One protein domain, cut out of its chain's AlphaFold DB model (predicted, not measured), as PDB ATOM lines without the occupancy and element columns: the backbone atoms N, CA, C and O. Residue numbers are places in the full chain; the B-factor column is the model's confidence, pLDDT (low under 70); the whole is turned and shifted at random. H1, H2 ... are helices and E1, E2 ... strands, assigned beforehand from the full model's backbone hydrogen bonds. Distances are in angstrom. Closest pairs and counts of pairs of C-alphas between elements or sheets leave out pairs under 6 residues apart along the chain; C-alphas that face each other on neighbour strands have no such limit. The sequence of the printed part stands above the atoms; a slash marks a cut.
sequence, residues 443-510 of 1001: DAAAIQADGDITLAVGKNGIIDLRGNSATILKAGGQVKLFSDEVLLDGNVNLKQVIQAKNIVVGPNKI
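This is residues 443 to 510 of the 1001 residues of the protein "Receptor protein kinase-like protein" of Thioploca ingrica (UniProt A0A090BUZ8). The chain is wound in stacked turns, a short three-sided solenoid: E1, E2 and E3 make the first turn, E4, E5 and E6 the second, and H1, residues 498 to 499 and E7 a less complete third. Its walls are a sheet of E2, E5 and E7, a pair E1 and E4 with residues 498 to 499 added to it, and a pair E3 and E6; after E7, residues 507 to 510 fold back along the stack. The printed part has 68 residues, with one named helix and seven named strands in the order E1 E2 E3 E4 E5 E6 H1 E7. The class is mostly strand, though under half of the residues are in named elements, and the three sheets are parallel, the largest in the order E2, E5, E7. The whole is compact, with a radius of gyration of the C-alphas of 11.4 A and spans of 29 by 28 by 16 A.

E1, residues 447 to 449, begins with C-alpha 447 at (450.925, 415.312, 326.333). E2, residues 453 to 456, is 9.9 A long, and E3 takes residues 462 to 464. E4, residues 473 to 475, precedes E5, residues 478 to 482, 12.9 A long, with C-alpha 478 at (443.356, 414.781, 315.859). E6 is residues 485 to 487, and H1 is residues 494 to 497. E7, residues 502 to 506, is 12.9 A long and ends with C-alpha 506 at (446.722, 425.831, 309.753).

In the largest sheet E5 is the inner strand, with E2 and E7 at the edges. E2 and E5 are parallel at 5 degrees, with N 455 and O 480 2.8 A apart, within hydrogen-bond range. E5 and E7 are parallel at 12 degrees, with N 504 and O 479 at 2.8 A. E1 and E4 are parallel at 5 degrees, with N 449 and O 474 at 2.9 A; residues 473 to 474 of E4 also pair with residues 498 to 499, parallel. E3 and E6 are parallel at 13 degrees, with N 487 and O 463 at 2.8 A. The closest C-alphas of E2 and E4, those of Ile 453 and Ala 475, are 6.2 A apart. Those of E4 and H1, at Leu 473 and Val 497, are 6.4 A apart. H1 is only just not on the largest sheet, with 4 pairs of C-alphas within 10 A. It is too short for an O i to N i+4 pair; its one O i to N i+3 pair is within range. E1 and E3 are apart, as are E3 and E7.

The two C-alphas farthest apart, those of Asn 491 and Ile 510, are 29.9 A from each other. The printed part has no cut and no long link; the links E3 to E4 and E6 to H1 are short, and the others are tight. The mean pLDDT of the printed part is 88.1, with residues 461 and 490 under 70.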
ATOM      1  N   ASP A 443     459.725 414.528 327.286       85.19
ATOM      2  CA  ASP A 443     459.714 413.069 327.299       85.19
ATOM      3  C   ASP A 443     458.686 412.485 326.322       85.19
ATOM      4  O   ASP A 443     457.656 413.084 325.999       85.19
ATOM      5  N   ALA A 444     458.895 411.219 325.955       87.31
ATOM      6  CA  ALA A 444     457.901 410.458 325.215       87.31
ATOM      7  C   ALA A 444     456.532 410.459 325.925       87.31
ATOM      8  O   ALA A 444     456.423 410.123 327.106       87.31
ATOM      9  N   ALA A 445     455.484 410.754 325.152       86.62
ATOM     10  CA  ALA A 445     454.099 410.868 325.597       86.62
ATOM     11  C   ALA A 445     453.885 411.912 326.710       86.62
ATOM     12  O   ALA A 445     453.093 411.682 327.621       86.62
ATOM     13  N   ALA A 446     454.590 413.044 326.638       91.12
ATOM     14  CA  ALA A 446     454.407 414.156 327.566       91.12
ATOM     15  C   ALA A 446     452.963 414.686 327.587       91.12
ATOM     16  O   ALA A 446     452.440 414.951 328.663       91.12
ATOM     17  N   ILE A 447     452.300 414.799 326.432       94.38
ATOM     18  CA  ILE A 447     450.925 415.312 326.333       94.38
ATOM     19  C   ILE A 447     450.037 414.243 325.695       94.38
ATOM     20  O   ILE A 447     450.280 413.817 324.560       94.38
ATOM     21  N   GLN A 448     449.016 413.793 326.426       95.75
ATOM     22  CA  GLN A 448     448.145 412.691 326.023       95.75
ATOM     23  C   GLN A 448     446.664 413.057 326.152       95.75
ATOM     24  O   GLN A 448     446.178 413.346 327.241       95.75
ATOM     25  N   ALA A 449     445.942 412.985 325.038       97.06
ATOM     26  CA  ALA A 449     444.510 413.239 324.967       97.06
ATOM     27  C   ALA A 449     443.749 411.986 324.503       97.06
ATOM     28  O   ALA A 449     444.125 411.360 323.506       97.06
ATOM     29  N   ASP A 450     442.644 411.651 325.174       94.81
ATOM     30  CA  ASP A 450     441.693 410.638 324.687       94.81
ATOM     31  C   ASP A 450     441.018 411.100 323.377       94.81
ATOM     32  O   ASP A 450     440.711 410.293 322.493       94.81
ATOM     33  N   GLY A 451     440.797 412.411 323.257       96.38
ATOM     34  CA  GLY A 451     440.212 413.122 322.127       96.38
ATOM     35  C   GLY A 451     441.252 413.916 321.338       96.38
ATOM     36  O   GLY A 451     442.272 413.365 320.915       96.38
ATOM     37  N   ASP A 452     440.965 415.188 321.081       97.62
ATOM     38  CA  ASP A 452     441.797 416.076 320.268       97.62
ATOM     39  C   ASP A 452     442.856 416.811 321.114       97.62
ATOM     40  O   ASP A 452     442.623 417.168 322.269       97.62
ATOM     41  N   ILE A 453     444.007 417.110 320.504       98.38
ATOM     42  CA  ILE A 453     444.947 418.125 321.008       98.38
ATOM     43  C   ILE A 453     444.892 419.323 320.062       98.38
ATOM     44  O   ILE A 453     445.076 419.174 318.853       98.38
ATOM     45  N   THR A 454     444.665 420.515 320.602       97.19
ATOM     46  CA  THR A 454     444.701 421.775 319.855       97.19
ATOM     47  C   THR A 454     445.769 422.682 320.446       97.19
ATOM     48  O   THR A 454     445.698 423.043 321.617       97.19
ATOM     49  N   LEU A 455     446.750 423.044 319.624       95.38
ATOM     50  CA  LEU A 455     447.788 424.019 319.932       95.38
ATOM     51  C   LEU A 455     447.550 425.241 319.043       95.38
ATOM     52  O   LEU A 455     447.562 425.097 317.817       95.38
ATOM     53  N   ALA A 456     447.272 426.403 319.631       93.25
ATOM     54  CA  ALA A 456     446.872 427.586 318.869       93.25
ATOM     55  C   ALA A 456     447.492 428.874 319.404       93.25
ATOM     56  O   ALA A 456     447.380 429.177 320.582       93.25
ATOM     57  N   VAL A 457     448.123 429.641 318.528       88.06
ATOM     58  CA  VAL A 457     448.797 430.896 318.874       88.06
ATOM     59  C   VAL A 457     448.304 431.997 317.939       88.06
ATOM     60  O   VAL A 457     447.824 431.695 316.842       88.06
ATOM     61  N   GLY A 458     448.386 433.253 318.370       82.00
ATOM     62  CA  GLY A 458     448.035 434.424 317.568       82.00
ATOM     63  C   GLY A 458     449.099 434.793 316.532       82.00
ATOM     64  O   GLY A 458     450.021 434.025 316.238       82.00
ATOM     65  N   LYS A 459     448.959 435.982 315.950       79.88
ATOM     66  CA  LYS A 459     449.857 436.521 314.922       79.88
ATOM     67  C   LYS A 459     451.302 436.561 315.422       79.88
ATOM     68  O   LYS A 459     451.539 436.868 316.577       79.88
ATOM     69  N   ASN A 460     452.260 436.280 314.545       70.75
ATOM     70  CA  ASN A 460     453.688 436.097 314.825       70.75
ATOM     71  C   ASN A 460     453.994 434.970 315.827       70.75
ATOM     72  O   ASN A 460     455.125 434.857 316.300       70.75
ATOM     73  N   GLY A 461     453.005 434.142 316.170       69.62
ATOM     74  CA  GLY A 461     453.175 433.107 317.169       69.62
ATOM     75  C   GLY A 461     453.918 431.880 316.635       69.62
ATOM     76  O   GLY A 461     453.754 431.461 315.481       69.62
ATOM     77  N   ILE A 462     454.705 431.269 317.516       77.62
ATOM     78  CA  ILE A 462     455.610 430.156 317.228       77.62
ATOM     79  C   ILE A 462     455.221 428.948 318.079       77.62
ATOM     80  O   ILE A 462     454.975 429.072 319.278       77.62
ATOM     81  N   ILE A 463     455.233 427.760 317.477       85.06
ATOM     82  CA  ILE A 463     455.197 426.487 318.204       85.06
ATOM     83  C   ILE A 463     456.564 425.817 318.085       85.06
ATOM     84  O   ILE A 463     456.956 425.404 316.994       85.06
ATOM     85  N   ASP A 464     457.291 425.687 319.193       80.56
ATOM     86  CA  ASP A 464     458.621 425.078 319.212       80.56
ATOM     87  C   ASP A 464     458.567 423.605 319.634       80.56
ATOM     88  O   ASP A 464     458.225 423.276 320.767       80.56
ATOM     89  N   LEU A 465     458.911 422.704 318.711       85.31
ATOM     90  CA  LEU A 465     458.972 421.254 318.915       85.31
ATOM     91  C   LEU A 465     460.409 420.713 318.801       85.31
ATOM     92  O   LEU A 465     460.594 419.497 318.669       85.31
ATOM     93  N   ARG A 466     461.432 421.574 318.819       79.38
ATOM     94  CA  ARG A 466     462.847 421.180 318.705       79.38
ATOM     95  C   ARG A 466     463.325 420.361 319.907       79.38
ATOM     96  O   ARG A 466     462.704 420.333 320.964       79.38
ATOM     97  N   GLY A 467     464.422 419.629 319.740       77.50
ATOM     98  CA  GLY A 467     464.996 418.804 320.807       77.50
ATOM     99  C   GLY A 467     464.194 417.544 321.159       77.50
ATOM    100  O   GLY A 467     464.558 416.836 322.099       77.50
ATOM    101  N   ASN A 468     463.130 417.232 320.411       84.06
ATOM    102  CA  ASN A 468     462.285 416.060 320.624       84.06
ATOM    103  C   ASN A 468     462.626 414.943 319.629       84.06
ATOM    104  O   ASN A 468     462.388 415.056 318.427       84.06
ATOM    105  N   SER A 469     463.127 413.814 320.135       78.25
ATOM    106  CA  SER A 469     463.474 412.641 319.312       78.25
ATOM    107  C   SER A 469     462.451 411.500 319.377       78.25
ATOM    108  O   SER A 469     462.682 410.431 318.810       78.25
ATOM    109  N   ALA A 470     461.347 411.685 320.103       88.00
ATOM    110  CA  ALA A 470     460.294 410.693 320.308       88.00
ATOM    111  C   ALA A 470     458.905 411.322 320.136       88.00
ATOM    112  O   ALA A 470     458.761 412.538 320.064       88.00
ATOM    113  N   THR A 471     457.869 410.484 320.093       93.88
ATOM    114  CA  THR A 471     456.480 410.951 320.092       93.88
ATOM    115  C   THR A 471     456.144 411.600 321.429       93.88
ATOM    116  O   THR A 471     456.060 410.893 322.435       93.88
ATOM    117  N   ILE A 472     455.918 412.910 321.428       93.75
ATOM    118  CA  ILE A 472     455.603 413.715 322.617       93.75
ATOM    119  C   ILE A 472     454.109 414.044 322.722       93.75
ATOM    120  O   ILE A 472     453.583 414.088 323.830       93.75
ATOM    121  N   LEU A 473     453.412 414.177 321.585       96.44
ATOM    122  CA  LEU A 473     451.966 414.399 321.525       96.44
ATOM    123  C   LEU A 473     451.260 413.103 321.117       96.44
ATOM    124  O   LEU A 473     451.552 412.546 320.053       96.44
ATOM    125  N   LYS A 474     450.314 412.628 321.931       97.44
ATOM    126  CA  LYS A 474     449.456 411.479 321.602       97.44
ATOM    127  C   LYS A 474     447.986 411.851 321.726       97.44
ATOM    128  O   LYS A 474     447.528 412.167 322.814       97.44
ATOM    129  N   ALA A 475     447.247 411.748 320.630       97.56
ATOM    130  CA  ALA A 475     445.814 412.014 320.594       97.56
ATOM    131  C   ALA A 475     445.050 410.784 320.088       97.56
ATOM    132  O   ALA A 475     445.399 410.204 319.053       97.56
ATOM    133  N   GLY A 476     443.974 410.401 320.778       96.00
ATOM    134  CA  GLY A 476     443.002 409.437 320.254       96.00
ATOM    135  C   GLY A 476     442.177 410.005 319.089       96.00
ATOM    136  O   GLY A 476     441.645 409.246 318.266       96.00
ATOM    137  N   GLY A 477     442.094 411.333 318.994       96.06
ATOM    138  CA  GLY A 477     441.510 412.123 317.915       96.06
ATOM    139  C   GLY A 477     442.568 412.717 316.981       96.06
ATOM    140  O   GLY A 477     443.421 412.004 316.443       96.06
ATOM    141  N   GLN A 478     442.463 414.016 316.726       96.56
ATOM    142  CA  GLN A 478     443.356 414.781 315.859       96.56
ATOM    143  C   GLN A 478     444.303 415.660 316.673       96.56
ATOM    144  O   GLN A 478     444.005 416.034 317.804       96.56
ATOM    145  N   VAL A 479     445.423 416.038 316.064       97.62
ATOM    146  CA  VAL A 479     446.292 417.100 316.581       97.62
ATOM    147  C   VAL A 479     446.233 418.278 315.620       97.62
ATOM    148  O   VAL A 479     446.508 418.107 314.433       97.62
ATOM    149  N   LYS A 480     445.842 419.448 316.125       96.12
ATOM    150  CA  LYS A 480     445.709 420.697 315.368       96.12
ATOM    151  C   LYS A 480     446.790 421.672 315.820       96.12
ATOM    152  O   LYS A 480     446.891 421.936 317.014       96.12
ATOM    153  N   LEU A 481     447.574 422.180 314.876       94.44
ATOM    154  CA  LEU A 481     448.614 423.184 315.084       94.44
ATOM    155  C   LEU A 481     448.212 424.447 314.317       94.44
ATOM    156  O   LEU A 481     448.106 424.403 313.091       94.44
ATOM    157  N   PHE A 482     447.963 425.541 315.030       92.62
ATOM    158  CA  PHE A 482     447.623 426.843 314.458       92.62
ATOM    159  C   PHE A 482     448.682 427.855 314.874       92.62
ATOM    160  O   PHE A 482     448.668 428.311 316.015       92.62
ATOM    161  N   SER A 483     449.611 428.169 313.976       85.19
ATOM    162  CA  SER A 483     450.697 429.122 314.216       85.19
ATOM    163  C   SER A 483     451.225 429.696 312.909       85.19
ATOM    164  O   SER A 483     450.941 429.163 311.834       85.19
ATOM    165  N   ASP A 484     451.995 430.781 312.999       75.12
ATOM    166  CA  ASP A 484     452.729 431.301 311.842       75.12
ATOM    167  C   ASP A 484     453.999 430.493 311.579       75.12
ATOM    168  O   ASP A 484     454.382 430.294 310.425       75.12
ATOM    169  N   GLU A 485     454.611 429.961 312.638       79.94
ATOM    170  CA  GLU A 485     455.797 429.118 312.538       79.94
ATOM    171  C   GLU A 485     455.704 427.886 313.450       79.94
ATOM    172  O   GLU A 485     455.187 427.941 314.570       79.94
ATOM    173  N   VAL A 486     456.206 426.747 312.962       82.81
ATOM    174  CA  VAL A 486     456.404 425.523 313.751       82.81
ATOM    175  C   VAL A 486     457.866 425.107 313.622       82.81
ATOM    176  O   VAL A 486     458.309 424.720 312.539       82.81
ATOM    177  N   LEU A 487     458.616 425.165 314.721       79.00
ATOM    178  CA  LEU A 487     460.040 424.843 314.745       79.00
ATOM    179  C   LEU A 487     460.261 423.354 315.020       79.00
ATOM    180  O   LEU A 487     459.697 422.782 315.949       79.00
ATOM    181  N   LEU A 488     461.120 422.727 314.219       82.44
ATOM    182  CA  LEU A 488     461.528 421.326 314.338       82.44
ATOM    183  C   LEU A 488     463.034 421.207 314.093       82.44
ATOM    184  O   LEU A 488     463.629 422.019 313.380       82.44
ATOM    185  N   ASP A 489     463.656 420.167 314.645       78.69
ATOM    186  CA  ASP A 489     465.042 419.847 314.307       78.69
ATOM    187  C   ASP A 489     465.138 419.456 312.824       78.69
ATOM    188  O   ASP A 489     464.262 418.774 312.298       78.69
ATOM    189  N   GLY A 490     466.233 419.815 312.144       68.06
ATOM    190  CA  GLY A 490     466.340 419.693 310.679       68.06
ATOM    191  C   GLY A 490     466.167 418.281 310.084       68.06
ATOM    192  O   GLY A 490     465.999 418.155 308.875       68.06
ATOM    193  N   ASN A 491     466.190 417.225 310.907       78.12
ATOM    194  CA  ASN A 491     465.955 415.832 310.494       78.12
ATOM    195  C   ASN A 491     464.669 415.219 311.088       78.12
ATOM    196  O   ASN A 491     464.448 414.014 310.942       78.12
ATOM    197  N   VAL A 492     463.852 416.011 311.783       81.62
ATOM    198  CA  VAL A 492     462.632 415.573 312.465       81.62
ATOM    199  C   VAL A 492     461.411 416.118 311.725       81.62
ATOM    200  O   VAL A 492     461.371 417.276 311.327       81.62
ATOM    201  N   ASN A 493     460.396 415.278 311.532       85.50
ATOM    202  CA  ASN A 493     459.099 415.684 310.989       85.50
ATOM    203  C   ASN A 493     457.968 415.462 312.003       85.50
ATOM    204  O   ASN A 493     458.092 414.664 312.933       85.50
ATOM    205  N   LEU A 494     456.822 416.114 311.774       90.81
ATOM    206  CA  LEU A 494     455.667 416.065 312.678       90.81
ATOM    207  C   LEU A 494     455.190 414.641 313.005       90.81
ATOM    208  O   LEU A 494     454.801 414.383 314.135       90.81
ATOM    209  N   LYS A 495     455.267 413.682 312.071       90.56
ATOM    210  CA  LYS A 495     454.822 412.293 312.321       90.56
ATOM    211  C   LYS A 495     455.732 411.520 313.279       90.56
ATOM    212  O   LYS A 495     455.348 410.451 313.741       90.56
ATOM    213  N   GLN A 496     456.944 412.009 313.541       90.69
ATOM    214  CA  GLN A 496     457.850 411.404 314.521       90.69
ATOM    215  C   GLN A 496     457.538 411.893 315.939       90.69
ATOM    216  O   GLN A 496     457.601 411.106 316.885       90.69
ATOM    217  N   VAL A 497     457.147 413.163 316.074       94.00
ATOM    218  CA  VAL A 497     456.847 413.805 317.364       94.00
ATOM    219  C   VAL A 497     455.358 413.756 317.738       94.00
ATOM    220  O   VAL A 497     455.022 413.918 318.910       94.00
ATOM    221  N   ILE A 498     454.472 413.433 316.788       96.12
ATOM    222  CA  ILE A 498     453.014 413.379 316.968       96.12
ATOM    223  C   ILE A 498     452.442 412.020 316.551       96.12
ATOM    224  O   ILE A 498     452.651 411.554 315.430       96.12
ATOM    225  N   GLN A 499     451.624 411.431 317.425       97.25
ATOM    226  CA  GLN A 499     450.770 410.280 317.139       97.25
ATOM    227  C   GLN A 499     449.300 410.693 317.255       97.25
ATOM    228  O   GLN A 499     448.820 411.002 318.341       97.25
ATOM    229  N   ALA A 500     448.574 410.661 316.140       96.75
ATOM    230  CA  ALA A 500     447.164 411.036 316.071       96.75
ATOM    231  C   ALA A 500     446.476 410.353 314.884       96.75
ATOM    232  O   ALA A 500     447.154 409.839 313.989       96.75
ATOM    233  N   LYS A 501     445.138 410.388 314.829       93.69
ATOM    234  CA  LYS A 501     444.395 409.965 313.627       93.69
ATOM    235  C   LYS A 501     444.700 410.877 312.442       93.69
ATOM    236  O   LYS A 501     444.953 410.376 311.355       93.69
ATOM    237  N   ASN A 502     444.699 412.189 312.680       90.94
ATOM    238  CA  ASN A 502     445.062 413.222 311.712       90.94
ATOM    239  C   ASN A 502     445.950 414.273 312.380       90.94
ATOM    240  O   ASN A 502     445.781 414.566 313.563       90.94
ATOM    241  N   ILE A 503     446.851 414.859 311.595       92.44
ATOM    242  CA  ILE A 503     447.620 416.047 311.968       92.44
ATOM    243  C   ILE A 503     447.148 417.162 311.039       92.44
ATOM    244  O   ILE A 503     447.230 417.016 309.820       92.44
ATOM    245  N   VAL A 504     446.620 418.235 311.616       89.12
ATOM    246  CA  VAL A 504     446.114 419.410 310.906       89.12
ATOM    247  C   VAL A 504     447.036 420.572 311.237       89.12
ATOM    248  O   VAL A 504     447.248 420.864 312.410       89.12
ATOM    249  N   VAL A 505     447.579 421.220 310.214       88.00
ATOM    250  CA  VAL A 505     448.378 422.442 310.361       88.00
ATOM    251  C   VAL A 505     447.637 423.548 309.626       88.00
ATOM    252  O   VAL A 505     447.232 423.353 308.479       88.00
ATOM    253  N   GLY A 506     447.405 424.666 310.300       76.62
ATOM    254  CA  GLY A 506     446.722 425.831 309.753       76.62
ATOM    255  C   GLY A 506     447.397 427.130 310.193       76.62
ATOM    256  O   GLY A 506     448.319 427.082 311.007       76.62
ATOM    257  N   PRO A 507     446.944 428.279 309.661       78.12
ATOM    258  CA  PRO A 507     447.458 429.582 310.076       78.12
ATOM    259  C   PRO A 507     447.213 429.824 311.569       78.12
ATOM    260  O   PRO A 507     446.395 429.131 312.185       78.12
ATOM    261  N   ASN A 508     447.895 430.831 312.123       85.31
ATOM    262  CA  ASN A 508     447.643 431.327 313.473       85.31
ATOM    263  C   ASN A 508     446.139 431.558 313.734       85.31
ATOM    264  O   ASN A 508     445.360 431.858 312.820       85.31
ATOM    265  N   LYS A 509     445.713 431.352 314.981       89.06
ATOM    266  CA  LYS A 509     444.309 431.430 315.379       89.06
ATOM    267  C   LYS A 509     444.168 431.790 316.854       89.06
ATOM    268  O   LYS A 509     444.574 431.021 317.719       89.06
ATOM    269  N   ILE A 510     443.450 432.878 317.124       89.44
ATOM    270  CA  ILE A 510     442.953 433.200 318.464       89.44
ATOM    271  C   ILE A 510     441.780 432.278 318.822       89.44
ATOM    272  O   ILE A 510     440.839 432.113 318.036       89.44
TER     273      ILE A 510